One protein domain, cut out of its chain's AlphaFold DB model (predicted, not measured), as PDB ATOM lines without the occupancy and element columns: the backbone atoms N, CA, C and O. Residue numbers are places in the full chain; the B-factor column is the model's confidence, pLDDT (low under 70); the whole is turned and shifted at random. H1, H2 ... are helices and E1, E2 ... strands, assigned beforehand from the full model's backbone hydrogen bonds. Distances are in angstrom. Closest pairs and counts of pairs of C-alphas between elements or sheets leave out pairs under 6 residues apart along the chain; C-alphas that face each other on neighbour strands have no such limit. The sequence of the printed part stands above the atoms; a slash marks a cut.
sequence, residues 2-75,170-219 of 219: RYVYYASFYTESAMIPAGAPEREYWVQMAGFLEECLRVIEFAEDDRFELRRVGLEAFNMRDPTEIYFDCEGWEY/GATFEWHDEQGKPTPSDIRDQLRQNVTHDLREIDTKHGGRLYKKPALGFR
ATOM      1  N   ARG A   2      26.388  32.907 -16.275       74.69
ATOM      2  CA  ARG A   2      27.783  32.435 -16.323       74.69
ATOM      3  C   ARG A   2      28.275  32.570 -17.757       74.69
ATOM      4  O   ARG A   2      27.593  32.097 -18.664       74.69
ATOM      5  N   TYR A   3      29.415  33.217 -17.943       77.81
ATOM      6  CA  TYR A   3      30.061  33.373 -19.240       77.81
ATOM      7  C   TYR A   3      31.435  32.726 -19.224       77.81
ATOM      8  O   TYR A   3      32.046  32.577 -18.169       77.81
ATOM      9  N   VAL A   4      31.906  32.344 -20.403       81.00
ATOM     10  CA  VAL A   4      33.275  31.889 -20.603       81.00
ATOM     11  C   VAL A   4      34.041  33.033 -21.245       81.00
ATOM     12  O   VAL A   4      33.551  33.669 -22.180       81.00
ATOM     13  N   TYR A   5      35.229  33.298 -20.730       82.50
ATOM     14  CA  TYR A   5      36.175  34.220 -21.330       82.50
ATOM     15  C   TYR A   5      37.420  33.456 -21.752       82.50
ATOM     16  O   TYR A   5      37.823  32.507 -21.085       82.50
ATOM     17  N   TYR A   6      38.013  33.877 -22.858       83.12
ATOM     18  CA  TYR A   6      39.344  33.491 -23.287       83.12
ATOM     19  C   TYR A   6      40.264  34.678 -23.046       83.12
ATOM     20  O   TYR A   6      39.969  35.785 -23.503       83.12
ATOM     21  N   ALA A   7      41.341  34.454 -22.303       86.00
ATOM     22  CA  ALA A   7      42.413  35.425 -22.179       86.00
ATOM     23  C   ALA A   7      43.686  34.884 -22.800       86.00
ATOM     24  O   ALA A   7      44.018  33.714 -22.608       86.00
ATOM     25  N   SER A   8      44.416  35.758 -23.481       85.75
ATOM     26  CA  SER A   8      45.696  35.419 -24.084       85.75
ATOM     27  C   SER A   8      46.689  36.563 -24.035       85.75
ATOM     28  O   SER A   8      46.320  37.728 -23.911       85.75
ATOM     29  N   PHE A   9      47.961  36.213 -24.148       85.25
ATOM     30  CA  PHE A   9      49.057  37.149 -24.331       85.25
ATOM     31  C   PHE A   9      50.193  36.462 -25.087       85.25
ATOM     32  O   PHE A   9      50.312  35.235 -25.090       85.25
ATOM     33  N   TYR A  10      51.063  37.265 -25.687       84.31
ATOM     34  CA  TYR A  10      52.281  36.769 -26.311       84.31
ATOM     35  C   TYR A  10      53.450  36.811 -25.331       84.31
ATOM     36  O   TYR A  10      53.689  37.806 -24.643       84.31
ATOM     37  N   THR A  11      54.189  35.715 -25.284       82.12
ATOM     38  CA  THR A  11      55.545  35.688 -24.743       82.12
ATOM     39  C   THR A  11      56.479  36.440 -25.679       82.12
ATOM     40  O   THR A  11      56.244  36.535 -26.882       82.12
ATOM     41  N   GLU A  12      57.544  36.999 -25.116       76.19
ATOM     42  CA  GLU A  12      58.573  37.630 -25.915       76.19
ATOM     43  C   GLU A  12      59.471  36.502 -26.440       76.19
ATOM     44  O   GLU A  12      59.381  36.141 -27.599       76.19
ATOM     45  N   SER A  13      60.336  35.899 -25.624       75.12
ATOM     46  CA  SER A  13      61.447  35.006 -26.004       75.12
ATOM     47  C   SER A  13      61.151  33.520 -26.135       75.12
ATOM     48  O   SER A  13      61.969  32.824 -26.735       75.12
ATOM     49  N   ALA A  14      60.054  33.018 -25.591       81.44
ATOM     50  CA  ALA A  14      59.810  31.589 -25.538       81.44
ATOM     51  C   ALA A  14      58.746  31.165 -26.540       81.44
ATOM     52  O   ALA A  14      57.797  31.879 -26.813       81.44
ATOM     53  N   MET A  15      58.889  29.953 -27.058       83.69
ATOM     54  CA  MET A  15      57.890  29.333 -27.914       83.69
ATOM     55  C   MET A  15      57.339  28.094 -27.228       83.69
ATOM     56  O   MET A  15      58.086  27.361 -26.571       83.69
ATOM     57  N   ILE A  16      56.058  27.817 -27.451       82.31
ATOM     58  CA  ILE A  16      55.483  26.501 -27.209       82.31
ATOM     59  C   ILE A  16      56.314  25.493 -28.016       82.31
ATOM     60  O   ILE A  16      56.388  25.604 -29.247       82.31
ATOM     61  N   PRO A  17      56.970  24.522 -27.356       81.50
ATOM     62  CA  PRO A  17      57.772  23.535 -28.058       81.50
ATOM     63  C   PRO A  17      56.886  22.667 -28.951       81.50
ATOM     64  O   PRO A  17      55.762  22.317 -28.592       81.50
ATOM     65  N   ALA A  18      57.414  22.293 -30.112       75.81
ATOM     66  CA  ALA A  18      56.746  21.414 -31.060       75.81
ATOM     67  C   ALA A  18      57.315  19.991 -30.996       75.81
ATOM     68  O   ALA A  18      58.494  19.790 -30.706       75.81
ATOM     69  N   GLY A  19      56.480  19.001 -31.318       72.69
ATOM     70  CA  GLY A  19      56.874  17.595 -31.380       72.69
ATOM     71  C   GLY A  19      56.318  16.731 -30.250       72.69
ATOM     72  O   GLY A  19      55.536  17.178 -29.411       72.69
ATOM     73  N   ALA A  20      56.695  15.451 -30.266       73.12
ATOM     74  CA  ALA A  20      56.220  14.473 -29.297       73.12
ATOM     75  C   ALA A  20      56.785  14.753 -27.887       73.12
ATOM     76  O   ALA A  20      57.934  15.185 -27.759       73.12
ATOM     77  N   PRO A  21      56.009  14.483 -26.819       75.19
ATOM     78  CA  PRO A  21      56.403  14.799 -25.452       75.19
ATOM     79  C   PRO A  21      57.556  13.909 -24.964       75.19
ATOM     80  O   PRO A  21      57.350  12.859 -24.354       75.19
ATOM     81  N   GLU A  22      58.784  14.368 -25.190       81.50
ATOM     82  CA  GLU A  22      60.019  13.813 -24.637       81.50
ATOM     83  C   GLU A  22      60.603  14.704 -23.533       81.50
ATOM     84  O   GLU A  22      60.109  15.789 -23.234       81.50
ATOM     85  N   ARG A  23      61.683  14.257 -22.885       81.88
ATOM     86  CA  ARG A  23      62.298  15.021 -21.791       81.88
ATOM     87  C   ARG A  23      62.692  16.440 -22.215       81.88
ATOM     88  O   ARG A  23      62.496  17.363 -21.432       81.88
ATOM     89  N   GLU A  24      63.250  16.604 -23.411       82.56
ATOM     90  CA  GLU A  24      63.670  17.911 -23.936       82.56
ATOM     91  C   GLU A  24      62.472  18.830 -24.195       82.56
ATOM     92  O   GLU A  24      62.500  19.982 -23.764       82.56
ATOM     93  N   TYR A  25      61.384  18.291 -24.758       86.31
ATOM     94  CA  TYR A  25      60.107  18.994 -24.902       86.31
ATOM     95  C   TYR A  25      59.634  19.570 -23.563       86.31
ATOM     96  O   TYR A  25      59.317  20.750 -23.472       86.31
ATOM     97  N   TRP A  26      59.653  18.776 -22.487       85.75
ATOM     98  CA  TRP A  26      59.180  19.242 -21.178       85.75
ATOM     99  C   TRP A  26      60.098  20.278 -20.518       85.75
ATOM    100  O   TRP A  26      59.619  21.106 -19.745       85.75
ATOM    101  N   VAL A  27      61.400  20.265 -20.822       84.25
ATOM    102  CA  VAL A  27      62.326  21.329 -20.394       84.25
ATOM    103  C   VAL A  27      62.015  22.633 -21.129       84.25
ATOM    104  O   VAL A  27      61.940  23.682 -20.493       84.25
ATOM    105  N   GLN A  28      61.797  22.571 -22.446       84.44
ATOM    106  CA  GLN A  28      61.431  23.739 -23.253       84.44
ATOM    107  C   GLN A  28      60.054  24.288 -22.851       84.44
ATOM    108  O   GLN A  28      59.912  25.490 -22.651       84.44
ATOM    109  N   MET A  29      59.073  23.408 -22.625       88.50
ATOM    110  CA  MET A  29      57.732  23.772 -22.160       88.50
ATOM    111  C   MET A  29      57.797  24.455 -20.796       88.50
ATOM    112  O   MET A  29      57.142  25.468 -20.575       88.50
ATOM    113  N   ALA A  30      58.621  23.938 -19.878       87.12
ATOM    114  CA  ALA A  30      58.833  24.603 -18.603       87.12
ATOM    115  C   ALA A  30      59.421  26.007 -18.801       87.12
ATOM    116  O   ALA A  30      58.900  26.944 -18.212       87.12
ATOM    117  N   GLY A  31      60.431  26.174 -19.663       85.31
ATOM    118  CA  GLY A  31      60.995  27.491 -19.990       85.31
ATOM    119  C   GLY A  31      59.963  28.470 -20.566       85.31
ATOM    120  O   GLY A  31      59.932  29.630 -20.160       85.31
ATOM    121  N   PHE A  32      59.074  27.991 -21.437       89.25
ATOM    122  CA  PHE A  32      57.946  28.772 -21.945       89.25
ATOM    123  C   PHE A  32      57.002  29.225 -20.828       89.25
ATOM    124  O   PHE A  32      56.710  30.413 -20.704       89.25
ATOM    125  N   LEU A  33      56.603  28.315 -19.941       89.75
ATOM    126  CA  LEU A  33      55.742  28.644 -18.804       89.75
ATOM    127  C   LEU A  33      56.426  29.576 -17.782       89.75
ATOM    128  O   LEU A  33      55.759  30.416 -17.176       89.75
ATOM    129  N   GLU A  34      57.745  29.476 -17.584       87.75
ATOM    130  CA  GLU A  34      58.500  30.430 -16.753       87.75
ATOM    131  C   GLU A  34      58.440  31.848 -17.335       87.75
ATOM    132  O   GLU A  34      58.296  32.824 -16.593       87.75
ATOM    133  N   GLU A  35      58.515  31.974 -18.658       87.44
ATOM    134  CA  GLU A  35      58.348  33.261 -19.316       87.44
ATOM    135  C   GLU A  35      56.911  33.780 -19.220       87.44
ATOM    136  O   GLU A  35      56.718  34.962 -18.926       87.44
ATOM    137  N   CYS A  36      55.910  32.912 -19.374       89.25
ATOM    138  CA  CYS A  36      54.511  33.271 -19.151       89.25
ATOM    139  C   CYS A  36      54.308  33.928 -17.779       89.25
ATOM    140  O   CYS A  36      53.686  34.987 -17.690       89.25
ATOM    141  N   LEU A  37      54.887  33.361 -16.713       89.25
ATOM    142  CA  LEU A  37      54.837  33.973 -15.378       89.25
ATOM    143  C   LEU A  37      55.483  35.361 -15.349       89.25
ATOM    144  O   LEU A  37      54.915  36.282 -14.765       89.25
ATOM    145  N   ARG A  38      56.638  35.535 -16.001       86.75
ATOM    146  CA  ARG A  38      57.315  36.835 -16.081       86.75
ATOM    147  C   ARG A  38      56.441  37.877 -16.787       86.75
ATOM    148  O   ARG A  38      56.339  39.000 -16.296       86.75
ATOM    149  N   VAL A  39      55.805  37.533 -17.907       86.62
ATOM    150  CA  VAL A  39      54.893  38.451 -18.611       86.62
ATOM    151  C   VAL A  39      53.710  38.808 -17.709       86.62
ATOM    152  O   VAL A  39      53.436  39.986 -17.505       86.62
ATOM    153  N   ILE A  40      53.084  37.821 -17.063       88.62
ATOM    154  CA  ILE A  40      51.967  38.046 -16.129       88.62
ATOM    155  C   ILE A  40      52.344  39.003 -14.983       88.62
ATOM    156  O   ILE A  40      51.524  39.824 -14.564       88.62
ATOM    157  N   GLU A  41      53.571  38.917 -14.470       87.56
ATOM    158  CA  GLU A  41      54.041  39.741 -13.351       87.56
ATOM    159  C   GLU A  41      54.442  41.167 -13.737       87.56
ATOM    160  O   GLU A  41      54.208  42.082 -12.947       87.56
ATOM    161  N   PHE A  42      55.050  41.361 -14.909       85.44
ATOM    162  CA  PHE A  42      55.733  42.619 -15.236       85.44
ATOM    163  C   PHE A  42      55.177  43.366 -16.447       85.44
ATOM    164  O   PHE A  42      55.496  44.542 -16.606       85.44
ATOM    165  N   ALA A  43      54.377  42.722 -17.298       83.81
ATOM    166  CA  ALA A  43      53.789  43.384 -18.456       83.81
ATOM    167  C   ALA A  43      52.724  44.405 -18.043       83.81
ATOM    168  O   ALA A  43      52.145  44.301 -16.960       83.81
ATOM    169  N   GLU A  44      52.449  45.371 -18.915       84.38
ATOM    170  CA  GLU A  44      51.314  46.290 -18.801       84.38
ATOM    171  C   GLU A  44      49.998  45.585 -19.188       84.38
ATOM    172  O   GLU A  44      50.009  44.471 -19.710       84.38
ATOM    173  N   ASP A  45      48.849  46.168 -18.829       81.56
ATOM    174  CA  ASP A  45      47.535  45.526 -19.021       81.56
ATOM    175  C   ASP A  45      47.127  45.402 -20.501       81.56
ATOM    176  O   ASP A  45      46.335  44.530 -20.843       81.56
ATOM    177  N   ASP A  46      47.686  46.236 -21.377       80.69
ATOM    178  CA  ASP A  46      47.464  46.238 -22.829       80.69
ATOM    179  C   ASP A  46      48.006  44.985 -23.537       80.69
ATOM    180  O   ASP A  46      47.590  44.664 -24.647       80.69
ATOM    181  N   ARG A  47      48.899  44.241 -22.877       81.44
ATOM    182  CA  ARG A  47      49.457  42.971 -23.366       81.44
ATOM    183  C   ARG A  47      48.489  41.793 -23.253       81.44
ATOM    184  O   ARG A  47      48.793  40.725 -23.781       81.44
ATOM    185  N   PHE A  48      47.372  41.959 -22.544       83.50
ATOM    186  CA  PHE A  48      46.389  40.904 -22.317       83.50
ATOM    187  C   PHE A  48      45.158  41.142 -23.180       83.50
ATOM    188  O   PHE A  48      44.430  42.119 -23.012       83.50
ATOM    189  N   GLU A  49      44.881  40.195 -24.065       83.75
ATOM    190  CA  GLU A  49      43.634  40.157 -24.810       83.75
ATOM    191  C   GLU A  49      42.588  39.386 -24.011       83.75
ATOM    192  O   GLU A  49      42.866  38.314 -23.476       83.75
ATOM    193  N   LEU A  50      41.370  39.922 -23.947       82.62
ATOM    194  CA  LEU A  50      40.229  39.275 -23.313       82.62
ATOM    195  C   LEU A  50      39.062  39.234 -24.290       82.62
ATOM    196  O   LEU A  50      38.546  40.274 -24.699       82.62
ATOM    197  N   ARG A  51      38.592  38.028 -24.596       82.31
ATOM    198  CA  ARG A  51      37.464  37.800 -25.501       82.31
ATOM    199  C   ARG A  51      36.397  36.969 -24.808       82.31
ATOM    200  O   ARG A  51      36.697  36.049 -24.049       82.31
ATOM    201  N   ARG A  52      35.126  37.308 -25.022       81.25
ATOM    202  CA  ARG A  52      34.006  36.506 -24.516       81.25
ATOM    203  C   ARG A  52      33.752  35.370 -25.495       81.25
ATOM    204  O   ARG A  52      33.590  35.613 -26.681       81.25
ATOM    205  N   VAL A  53      33.673  34.150 -24.984       73.19
ATOM    206  CA  VAL A  53      33.508  32.944 -25.796       73.19
ATOM    207  C   VAL A  53      32.083  32.421 -25.649       73.19
ATOM    208  O   VAL A  53      31.523  32.374 -24.547       73.19
ATOM    209  N   GLY A  54      31.481  32.019 -26.769       67.00
ATOM    210  CA  GLY A  54      30.225  31.275 -26.762       67.00
ATOM    211  C   GLY A  54      30.394  29.928 -26.050       67.00
ATOM    212  O   GLY A  54      31.383  29.229 -26.247       67.00
ATOM    213  N   LEU A  55      29.417  29.529 -25.231       62.19
ATOM    214  CA  LEU A  55      29.463  28.274 -24.457       62.19
ATOM    215  C   LEU A  55      29.655  27.010 -25.323       62.19
ATOM    216  O   LEU A  55      30.111  25.987 -24.815       62.19
ATOM    217  N   GLU A  56      29.324  27.074 -26.614       59.00
ATOM    218  CA  GLU A  56      29.517  25.975 -27.568       59.00
ATOM    219  C   GLU A  56      30.985  25.811 -27.998       59.00
ATOM    220  O   GLU A  56      31.460  24.680 -28.088       59.00
ATOM    221  N   ALA A  57      31.740  26.908 -28.154       54.06
ATOM    222  CA  ALA A  57      33.162  26.872 -28.522       54.06
ATOM    223  C   ALA A  57      34.062  26.374 -27.372       54.06
ATOM    224  O   ALA A  57      35.082  25.734 -27.610       54.06
ATOM    225  N   PHE A  58      33.647  26.583 -26.117       54.28
ATOM    226  CA  PHE A  58      34.380  26.142 -24.921       54.28
ATOM    227  C   PHE A  58      34.543  24.615 -24.808       54.28
ATOM    228  O   PHE A  58      35.536  24.144 -24.265       54.28
ATOM    229  N   ASN A  59      33.577  23.831 -25.298       48.56
ATOM    230  CA  ASN A  59      33.557  22.379 -25.083       48.56
ATOM    231  C   ASN A  59      34.267  21.567 -26.179       48.56
ATOM    232  O   ASN A  59      34.294  20.341 -26.076       48.56
ATOM    233  N   MET A  60      34.776  22.202 -27.242       47.28
ATOM    234  CA  MET A  60      35.109  21.478 -28.476       47.28
ATOM    235  C   MET A  60      36.513  21.708 -29.043       47.28
ATOM    236  O   MET A  60      36.848  21.001 -29.988       47.28
ATOM    237  N   ARG A  61      37.320  22.653 -28.535       51.22
ATOM    238  CA  ARG A  61      38.499  23.133 -29.283       51.22
ATOM    239  C   ARG A  61      39.752  23.369 -28.439       51.22
ATOM    240  O   ARG A  61      39.666  23.677 -27.248       51.22
ATOM    241  N   ASP A  62      40.911  23.197 -29.074       56.16
ATOM    242  CA  ASP A  62      42.227  23.565 -28.532       56.16
ATOM    243  C   ASP A  62      42.240  25.077 -28.204       56.16
ATOM    244  O   ASP A  62      41.655  25.855 -28.956       56.16
ATOM    245  N   PRO A  63      42.883  25.551 -27.119       53.00
ATOM    246  CA  PRO A  63      43.027  26.985 -26.833       53.00
ATOM    247  C   PRO A  63      43.543  27.830 -28.010       53.00
ATOM    248  O   PRO A  63      43.228  29.016 -28.098       53.00
ATOM    249  N   THR A  64      44.317  27.225 -28.909       55.50
ATOM    250  CA  THR A  64      44.818  27.825 -30.151       55.50
ATOM    251  C   THR A  64      43.718  27.934 -31.208       55.50
ATOM    252  O   THR A  64      43.611  28.944 -31.891       55.50
ATOM    253  N   GLU A  65      42.852  26.929 -31.322       55.16
ATOM    254  CA  GLU A  65      41.675  26.974 -32.200       55.16
ATOM    255  C   GLU A  65      40.653  27.996 -31.683       55.16
ATOM    256  O   GLU A  65      40.156  28.813 -32.452       55.16
ATOM    257  N   ILE A  66      40.435  28.044 -30.362       57.41
ATOM    258  CA  ILE A  66      39.580  29.054 -29.721       57.41
ATOM    259  C   ILE A  66      40.087  30.468 -30.028       57.41
ATOM    260  O   ILE A  66      39.272  31.358 -30.243       57.41
ATOM    261  N   TYR A  67      41.404  30.684 -30.079       58.06
ATOM    262  CA  TYR A  67      41.974  31.978 -30.454       58.06
ATOM    263  C   TYR A  67      41.584  32.410 -31.869       58.06
ATOM    264  O   TYR A  67      41.156  33.549 -32.053       58.06
ATOM    265  N   PHE A  68      41.700  31.502 -32.841       57.88
ATOM    266  CA  PHE A  68      41.382  31.776 -34.243       57.88
ATOM    267  C   PHE A  68      39.876  31.890 -34.510       57.88
ATOM    268  O   PHE A  68      39.479  32.628 -35.405       57.88
ATOM    269  N   ASP A  69      39.039  31.219 -33.716       52.72
ATOM    270  CA  ASP A  69      37.576  31.293 -33.839       52.72
ATOM    271  C   ASP A  69      36.933  32.441 -33.046       52.72
ATOM    272  O   ASP A  69      35.727  32.674 -33.165       52.72
ATOM    273  N   CYS A  70      37.681  33.141 -32.187       49.69
ATOM    274  CA  CYS A  70      37.146  34.311 -31.499       49.69
ATOM    275  C   CYS A  70      36.932  35.451 -32.510       49.69
ATOM    276  O   CYS A  70      37.908  35.948 -33.070       49.69
ATOM    277  N   GLU A  71      35.675  35.893 -32.678       44.75
ATOM    278  CA  GLU A  71      35.261  37.033 -33.521       44.75
ATOM    279  C   GLU A  71      36.288  38.188 -33.467       44.75
ATOM    280  O   GLU A  71      36.626  38.668 -32.380       44.75
ATOM    281  N   GLY A  72      36.805  38.600 -34.636       40.78
ATOM    282  CA  GLY A  72      37.765  39.709 -34.779       40.78
ATOM    283  C   GLY A  72      39.170  39.360 -35.301       40.78
ATOM    284  O   GLY A  72      40.077  40.162 -35.117       40.78
ATOM    285  N   TRP A  73      39.382  38.184 -35.908       37.16
ATOM    286  CA  TRP A  73      40.611  37.851 -36.664       37.16
ATOM    287  C   TRP A  73      40.450  37.956 -38.185       37.16
ATOM    288  O   TRP A  73      41.323  37.498 -38.926       37.16
ATOM    289  N   GLU A  74      39.366  38.568 -38.669       34.06
ATOM    290  CA  GLU A  74      39.414  39.132 -40.015       34.06
ATOM    291  C   GLU A  74      40.505  40.198 -39.956       34.06
ATOM    292  O   GLU A  74      40.374  41.201 -39.262       34.06
ATOM    293  N   TYR A  75      41.655  39.895 -40.561       38.00
ATOM    294  CA  TYR A  75      42.620  40.921 -40.894       38.00
ATOM    295  C   TYR A  75      41.820  41.965 -41.662       38.00
ATOM    296  O   TYR A  75      41.317  41.643 -42.741       38.00
ATOM    297  N   GLY A 170      47.355  31.157 -24.015       83.69
ATOM    298  CA  GLY A 170      45.947  31.461 -23.831       83.69
ATOM    299  C   GLY A 170      45.240  30.428 -22.974       83.69
ATOM    300  O   GLY A 170      45.592  29.248 -22.968       83.69
ATOM    301  N   ALA A 171      44.240  30.881 -22.228       82.56
ATOM    302  CA  ALA A 171      43.417  30.023 -21.395       82.56
ATOM    303  C   ALA A 171      41.980  30.532 -21.325       82.56
ATOM    304  O   ALA A 171      41.715  31.736 -21.284       82.56
ATOM    305  N   THR A 172      41.046  29.590 -21.249       82.00
ATOM    306  CA  THR A 172      39.646  29.882 -20.963       82.00
ATOM    307  C   THR A 172      39.373  29.844 -19.462       82.00
ATOM    308  O   THR A 172      39.984  29.080 -18.713       82.00
ATOM    309  N   PHE A 173      38.435  30.668 -19.005       80.94
ATOM    310  CA  PHE A 173      37.949  30.645 -17.631       80.94
ATOM    311  C   PHE A 173      36.475  31.038 -17.550       80.94
ATOM    312  O   PHE A 173      35.946  31.793 -18.369       80.94
ATOM    313  N   GLU A 174      35.794  30.494 -16.546       84.06
ATOM    314  CA  GLU A 174      34.380  30.752 -16.306       84.06
ATOM    315  C   GLU A 174      34.217  31.949 -15.362       84.06
ATOM    316  O   GLU A 174      34.834  32.004 -14.300       84.06
ATOM    317  N   TRP A 175      33.340  32.883 -15.720       84.00
ATOM    318  CA  TRP A 175      33.101  34.119 -14.984       84.00
ATOM    319  C   TRP A 175      31.611  34.336 -14.702       84.00
ATOM    320  O   TRP A 175      30.744  33.958 -15.496       84.00
ATOM    321  N   HIS A 176      31.304  34.954 -13.563       82.38
ATOM    322  CA  HIS A 176      29.936  35.216 -13.120       82.38
ATOM    323  C   HIS A 176      29.596  36.705 -13.212       82.38
ATOM    324  O   HIS A 176      30.291  37.535 -12.635       82.38
ATOM    325  N   ASP A 177      28.466  37.042 -13.840       73.75
ATOM    326  CA  ASP A 177      28.047  38.447 -14.035       73.75
ATOM    327  C   ASP A 177      27.815  39.237 -12.760       73.75
ATOM    328  O   ASP A 177      27.869  40.465 -12.768       73.75
ATOM    329  N   GLU A 178      27.530  38.544 -11.660       79.19
ATOM    330  CA  GLU A 178      27.335  39.173 -10.354       79.19
ATOM    331  C   GLU A 178      28.599  39.916  -9.884       79.19
ATOM    332  O   GLU A 178      28.509  40.783  -9.019       79.19
ATOM    333  N   GLN A 179      29.756  39.617 -10.485       76.62
ATOM    334  CA  GLN A 179      31.050  40.248 -10.217       76.62
ATOM    335  C   GLN A 179      31.384  41.386 -11.203       76.62
ATOM    336  O   GLN A 179      32.435  42.007 -11.088       76.62
ATOM    337  N   GLY A 180      30.496  41.695 -12.158       79.94
ATOM    338  CA  GLY A 180      30.780  42.623 -13.256       79.94
ATOM    339  C   GLY A 180      31.609  41.978 -14.372       79.94
ATOM    340  O   GLY A 180      31.699  40.755 -14.455       79.94
ATOM    341  N   LYS A 181      32.194  42.788 -15.265       80.38
ATOM    342  CA  LYS A 181      33.153  42.292 -16.271       80.38
ATOM    343  C   LYS A 181      34.498  41.987 -15.590       80.38
ATOM    344  O   LYS A 181      34.882  42.773 -14.723       80.38
ATOM    345  N   PRO A 182      35.207  40.911 -15.980       83.31
ATOM    346  CA  PRO A 182      36.513  40.604 -15.408       83.31
ATOM    347  C   PRO A 182      37.495  41.746 -15.663       83.31
ATOM    348  O   PRO A 182      37.535  42.317 -16.757       83.31
ATOM    349  N   THR A 183      38.262  42.096 -14.636       85.69
ATOM    350  CA  THR A 183      39.307  43.118 -14.726       85.69
ATOM    351  C   THR A 183      40.630  42.495 -15.181       85.69
ATOM    352  O   THR A 183      40.827  41.288 -15.018       85.69
ATOM    353  N   PRO A 184      41.589  43.293 -15.690       82.44
ATOM    354  CA  PRO A 184      42.933  42.796 -15.992       82.44
ATOM    355  C   PRO A 184      43.609  42.096 -14.802       82.44
ATOM    356  O   PRO A 184      44.307  41.103 -14.982       82.44
ATOM    357  N   SER A 185      43.350  42.550 -13.569       86.00
ATOM    358  CA  SER A 185      43.873  41.898 -12.361       86.00
ATOM    359  C   SER A 185      43.306  40.491 -12.169       86.00
ATOM    360  O   SER A 185      44.062  39.574 -11.852       86.00
ATOM    361  N   ASP A 186      42.001  40.307 -12.388       86.75
ATOM    362  CA  ASP A 186      41.350  38.996 -12.264       86.75
ATOM    363  C   ASP A 186      41.911  38.011 -13.299       86.75
ATOM    364  O   ASP A 186      42.194  36.853 -12.988       86.75
ATOM    365  N   ILE A 187      42.137  38.503 -14.521       84.50
ATOM    366  CA  ILE A 187      42.744  37.741 -15.616       84.50
ATOM    367  C   ILE A 187      44.164  37.309 -15.247       84.50
ATOM    368  O   ILE A 187      44.498  36.130 -15.364       84.50
ATOM    369  N   ARG A 188      45.000  38.240 -14.771       87.06
ATOM    370  CA  ARG A 188      46.381  37.944 -14.365       87.06
ATOM    371  C   ARG A 188      46.428  36.887 -13.273       87.06
ATOM    372  O   ARG A 188      47.242  35.970 -13.356       87.06
ATOM    373  N   ASP A 189      45.564  36.990 -12.268       87.44
ATOM    374  CA  ASP A 189      45.519  36.013 -11.184       87.44
ATOM    375  C   ASP A 189      45.084  34.631 -11.684       87.44
ATOM    376  O   ASP A 189      45.684  33.627 -11.290       87.44
ATOM    377  N   GLN A 190      44.111  34.561 -12.598       86.62
ATOM    378  CA  GLN A 190      43.674  33.299 -13.191       86.62
ATOM    379  C   GLN A 190      44.756  32.665 -14.077       86.62
ATOM    380  O   GLN A 190      45.068  31.482 -13.920       86.62
ATOM    381  N   LEU A 191      45.375  33.442 -14.971       87.88
ATOM    382  CA  LEU A 191      46.472  32.971 -15.822       87.88
ATOM    383  C   LEU A 191      47.666  32.526 -14.973       87.88
ATOM    384  O   LEU A 191      48.229  31.461 -15.217       87.88
ATOM    385  N   ARG A 192      48.007  33.275 -13.914       90.25
ATOM    386  CA  ARG A 192      49.059  32.889 -12.963       90.25
ATOM    387  C   ARG A 192      48.755  31.538 -12.325       90.25
ATOM    388  O   ARG A 192      49.659  30.708 -12.217       90.25
ATOM    389  N   GLN A 193      47.516  31.312 -11.884       89.06
ATOM    390  CA  GLN A 193      47.106  30.039 -11.287       89.06
ATOM    391  C   GLN A 193      47.239  28.879 -12.277       89.06
ATOM    392  O   GLN A 193      47.794  27.848 -11.897       89.06
ATOM    393  N   ASN A 194      46.807  29.067 -13.527       88.38
ATOM    394  CA  ASN A 194      46.903  28.053 -14.578       88.38
ATOM    395  C   ASN A 194      48.367  27.707 -14.890       88.38
ATOM    396  O   ASN A 194      48.775  26.560 -14.731       88.38
ATOM    397  N   VAL A 195      49.200  28.708 -15.188       88.44
ATOM    398  CA  VAL A 195      50.629  28.498 -15.479       88.44
ATOM    399  C   VAL A 195      51.349  27.832 -14.299       88.44
ATOM    400  O   VAL A 195      52.153  26.914 -14.468       88.44
ATOM    401  N   THR A 196      51.034  28.252 -13.069       88.12
ATOM    402  CA  THR A 196      51.595  27.648 -11.848       88.12
ATOM    403  C   THR A 196      51.163  26.193 -11.682       88.12
ATOM    404  O   THR A 196      51.955  25.359 -11.236       88.12
ATOM    405  N   HIS A 197      49.903  25.884 -11.986       88.62
ATOM    406  CA  HIS A 197      49.379  24.526 -11.956       88.62
ATOM    407  C   HIS A 197      50.120  23.638 -12.962       88.62
ATOM    408  O   HIS A 197      50.643  22.594 -12.569       88.62
ATOM    409  N   ASP A 198      50.275  24.097 -14.202       87.25
ATOM    410  CA  ASP A 198      50.934  23.344 -15.272       87.25
ATOM    411  C   ASP A 198      52.410  23.071 -14.947       87.25
ATOM    412  O   ASP A 198      52.881  21.935 -15.043       87.25
ATOM    413  N   LEU A 199      53.132  24.069 -14.425       86.75
ATOM    414  CA  LEU A 199      54.510  23.899 -13.947       86.75
ATOM    415  C   LEU A 199      54.631  22.872 -12.812       86.75
ATOM    416  O   LEU A 199      55.626  22.141 -12.732       86.75
ATOM    417  N   ARG A 200      53.643  22.810 -11.910       84.69
ATOM    418  CA  ARG A 200      53.603  21.817 -10.823       84.69
ATOM    419  C   ARG A 200      53.281  20.423 -11.344       84.69
ATOM    420  O   ARG A 200      53.865  19.453 -10.853       84.69
ATOM    421  N   GLU A 201      52.378  20.305 -12.313       86.44
ATOM    422  CA  GLU A 201      52.089  19.029 -12.960       86.44
ATOM    423  C   GLU A 201      53.323  18.473 -13.664       86.44
ATOM    424  O   GLU A 201      53.652  17.304 -13.469       86.44
ATOM    425  N   ILE A 202      54.032  19.312 -14.425       84.50
ATOM    426  CA  ILE A 202      55.279  18.944 -15.103       84.50
ATOM    427  C   ILE A 202      56.323  18.470 -14.078       84.50
ATOM    428  O   ILE A 202      56.898  17.391 -14.231       84.50
ATOM    429  N   ASP A 203      56.532  19.214 -12.986       83.06
ATOM    430  CA  ASP A 203      57.489  18.822 -11.936       83.06
ATOM    431  C   ASP A 203      57.110  17.473 -11.291       83.06
ATOM    432  O   ASP A 203      57.968  16.610 -11.080       83.06
ATOM    433  N   THR A 204      55.813  17.258 -11.044       83.69
ATOM    434  CA  THR A 204      55.282  16.024 -10.442       83.69
ATOM    435  C   THR A 204      55.410  14.826 -11.384       83.69
ATOM    436  O   THR A 204      55.884  13.767 -10.971       83.69
ATOM    437  N   LYS A 205      55.017  14.982 -12.655       82.94
ATOM    438  CA  LYS A 205      55.018  13.915 -13.670       82.94
ATOM    439  C   LYS A 205      56.431  13.451 -14.029       82.94
ATOM    440  O   LYS A 205      56.627  12.271 -14.308       82.94
ATOM    441  N   HIS A 206      57.421  14.342 -13.969       79.94
ATOM    442  CA  HIS A 206      58.792  14.051 -14.404       79.94
ATOM    443  C   HIS A 206      59.804  13.871 -13.263       79.94
ATOM    444  O   HIS A 206      61.010  13.826 -13.508       79.94
ATOM    445  N   GLY A 207      59.337  13.703 -12.022       68.44
ATOM    446  CA  GLY A 207      60.193  13.321 -10.893       68.44
ATOM    447  C   GLY A 207      61.080  14.445 -10.348       68.44
ATOM    448  O   GLY A 207      62.076  14.161  -9.677       68.44
ATOM    449  N   GLY A 208      60.709  15.703 -10.590       67.00
ATOM    450  CA  GLY A 208      61.373  16.880 -10.040       67.00
ATOM    451  C   GLY A 208      62.527  17.439 -10.888       67.00
ATOM    452  O   GLY A 208      63.398  16.697 -11.340       67.00
ATOM    453  N   ARG A 209      62.607  18.779 -10.979       63.19
ATOM    454  CA  ARG A 209      63.715  19.589 -11.557       63.19
ATOM    455  C   ARG A 209      63.863  19.546 -13.087       63.19
ATOM    456  O   ARG A 209      64.965  19.320 -13.591       63.19
ATOM    457  N   LEU A 210      62.796  19.836 -13.830       67.19
ATOM    458  CA  LEU A 210      62.923  20.152 -15.264       67.19
ATOM    459  C   LEU A 210      63.357  21.602 -15.538       67.19
ATOM    460  O   LEU A 210      63.918  21.877 -16.592       67.19
ATOM    461  N   TYR A 211      63.181  22.498 -14.569       65.19
ATOM    462  CA  TYR A 211      63.547  23.911 -14.657       65.19
ATOM    463  C   TYR A 211      64.320  24.359 -13.410       65.19
ATOM    464  O   TYR A 211      64.335  23.682 -12.369       65.19
ATOM    465  N   LYS A 212      65.036  25.487 -13.513       56.56
ATOM    466  CA  LYS A 212      65.727  26.070 -12.356       56.56
ATOM    467  C   LYS A 212      64.645  26.612 -11.417       56.56
ATOM    468  O   LYS A 212      63.723  27.270 -11.851       56.56
ATOM    469  N   LYS A 213      64.757  26.378 -10.107       54.12
ATOM    470  CA  LYS A 213      63.835  26.955  -9.107       54.12
ATOM    471  C   LYS A 213      64.149  28.442  -8.820       54.12
ATOM    472  O   LYS A 213      64.744  28.716  -7.777       54.12
ATOM    473  N   PRO A 214      63.782  29.395  -9.701       51.34
ATOM    474  CA  PRO A 214      63.252  30.673  -9.218       51.34
ATOM    475  C   PRO A 214      61.799  30.944  -9.632       51.34
ATOM    476  O   PRO A 214      61.131  31.668  -8.902       51.34
ATOM    477  N   ALA A 215      61.292  30.365 -10.728       47.25
ATOM    478  CA  ALA A 215      60.020  30.798 -11.325       47.25
ATOM    479  C   ALA A 215      58.784  30.561 -10.448       47.25
ATOM    480  O   ALA A 215      57.837  31.331 -10.489       47.25
ATOM    481  N   LEU A 216      58.802  29.532  -9.597       51.31
ATOM    482  CA  LEU A 216      57.663  29.259  -8.723       51.31
ATOM    483  C   LEU A 216      57.598  30.130  -7.470       51.31
ATOM    484  O   LEU A 216      56.592  30.030  -6.783       51.31
ATOM    485  N   GLY A 217      58.626  30.925  -7.144       44.00
ATOM    486  CA  GLY A 217      58.538  32.023  -6.168       44.00
ATOM    487  C   GLY A 217      57.933  31.743  -4.780       44.00
ATOM    488  O   GLY A 217      57.788  32.689  -4.012       44.00
ATOM    489  N   PHE A 218      57.595  30.498  -4.417       43.06
ATOM    490  CA  PHE A 218      57.039  30.144  -3.118       43.06
ATOM    491  C   PHE A 218      58.134  30.337  -2.072       43.06
ATOM    492  O   PHE A 218      58.990  29.472  -1.862       43.06
ATOM    493  N   ARG A 219      58.107  31.507  -1.445       33.25
ATOM    494  CA  ARG A 219      58.458  31.652  -0.039       33.25
ATOM    495  C   ARG A 219      57.212  31.459   0.803       33.25
ATOM    496  O   ARG A 219      56.146  31.954   0.383       33.25
TER     497      ARG A 219
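Overview. This is residues 2 to 75 and 170 to 219 of the 219 residues of an uncharacterized protein of Petromyces alliaceus (UniProt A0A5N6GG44). A strongly twisted antiparallel sheet, E2 E1 E3, has helix H3 across one face and short H2 across the other; H1 runs beside H3. Along the 124 printed residues come E1, 2 to 10; H1, 23 to 42; E2, 49 to 53; H2, 63 to 69; E3, 170 to 176; H3, 184 to 205: mixed class. The whole is compact, with radius of gyration of the C-alphas 15.4 A, spans 40 by 34 by 26 A.

Arrangement. On E1, N 5 is 2.9 A from O 173 of E3, and N 6 2.8 A from O 51 of E2. These and each helix's O i to N i+4 pairs are within hydrogen-bond range. H1 touches H3, closest at C-alphas 40 and 188, 5.9 A, opposite ways at a shallow tilt of 22 degrees.

Along the chain. Find C-alpha 2 at (27.783, 32.435, -16.323); H3 ends at C-alpha 205, (55.018, 13.915, -13.670).

Size, cuts and confidence. The cut from C-alpha 75 to 170 spans 19.8 A; residues 54 to 75 and 207 to 219 have pLDDT under 70.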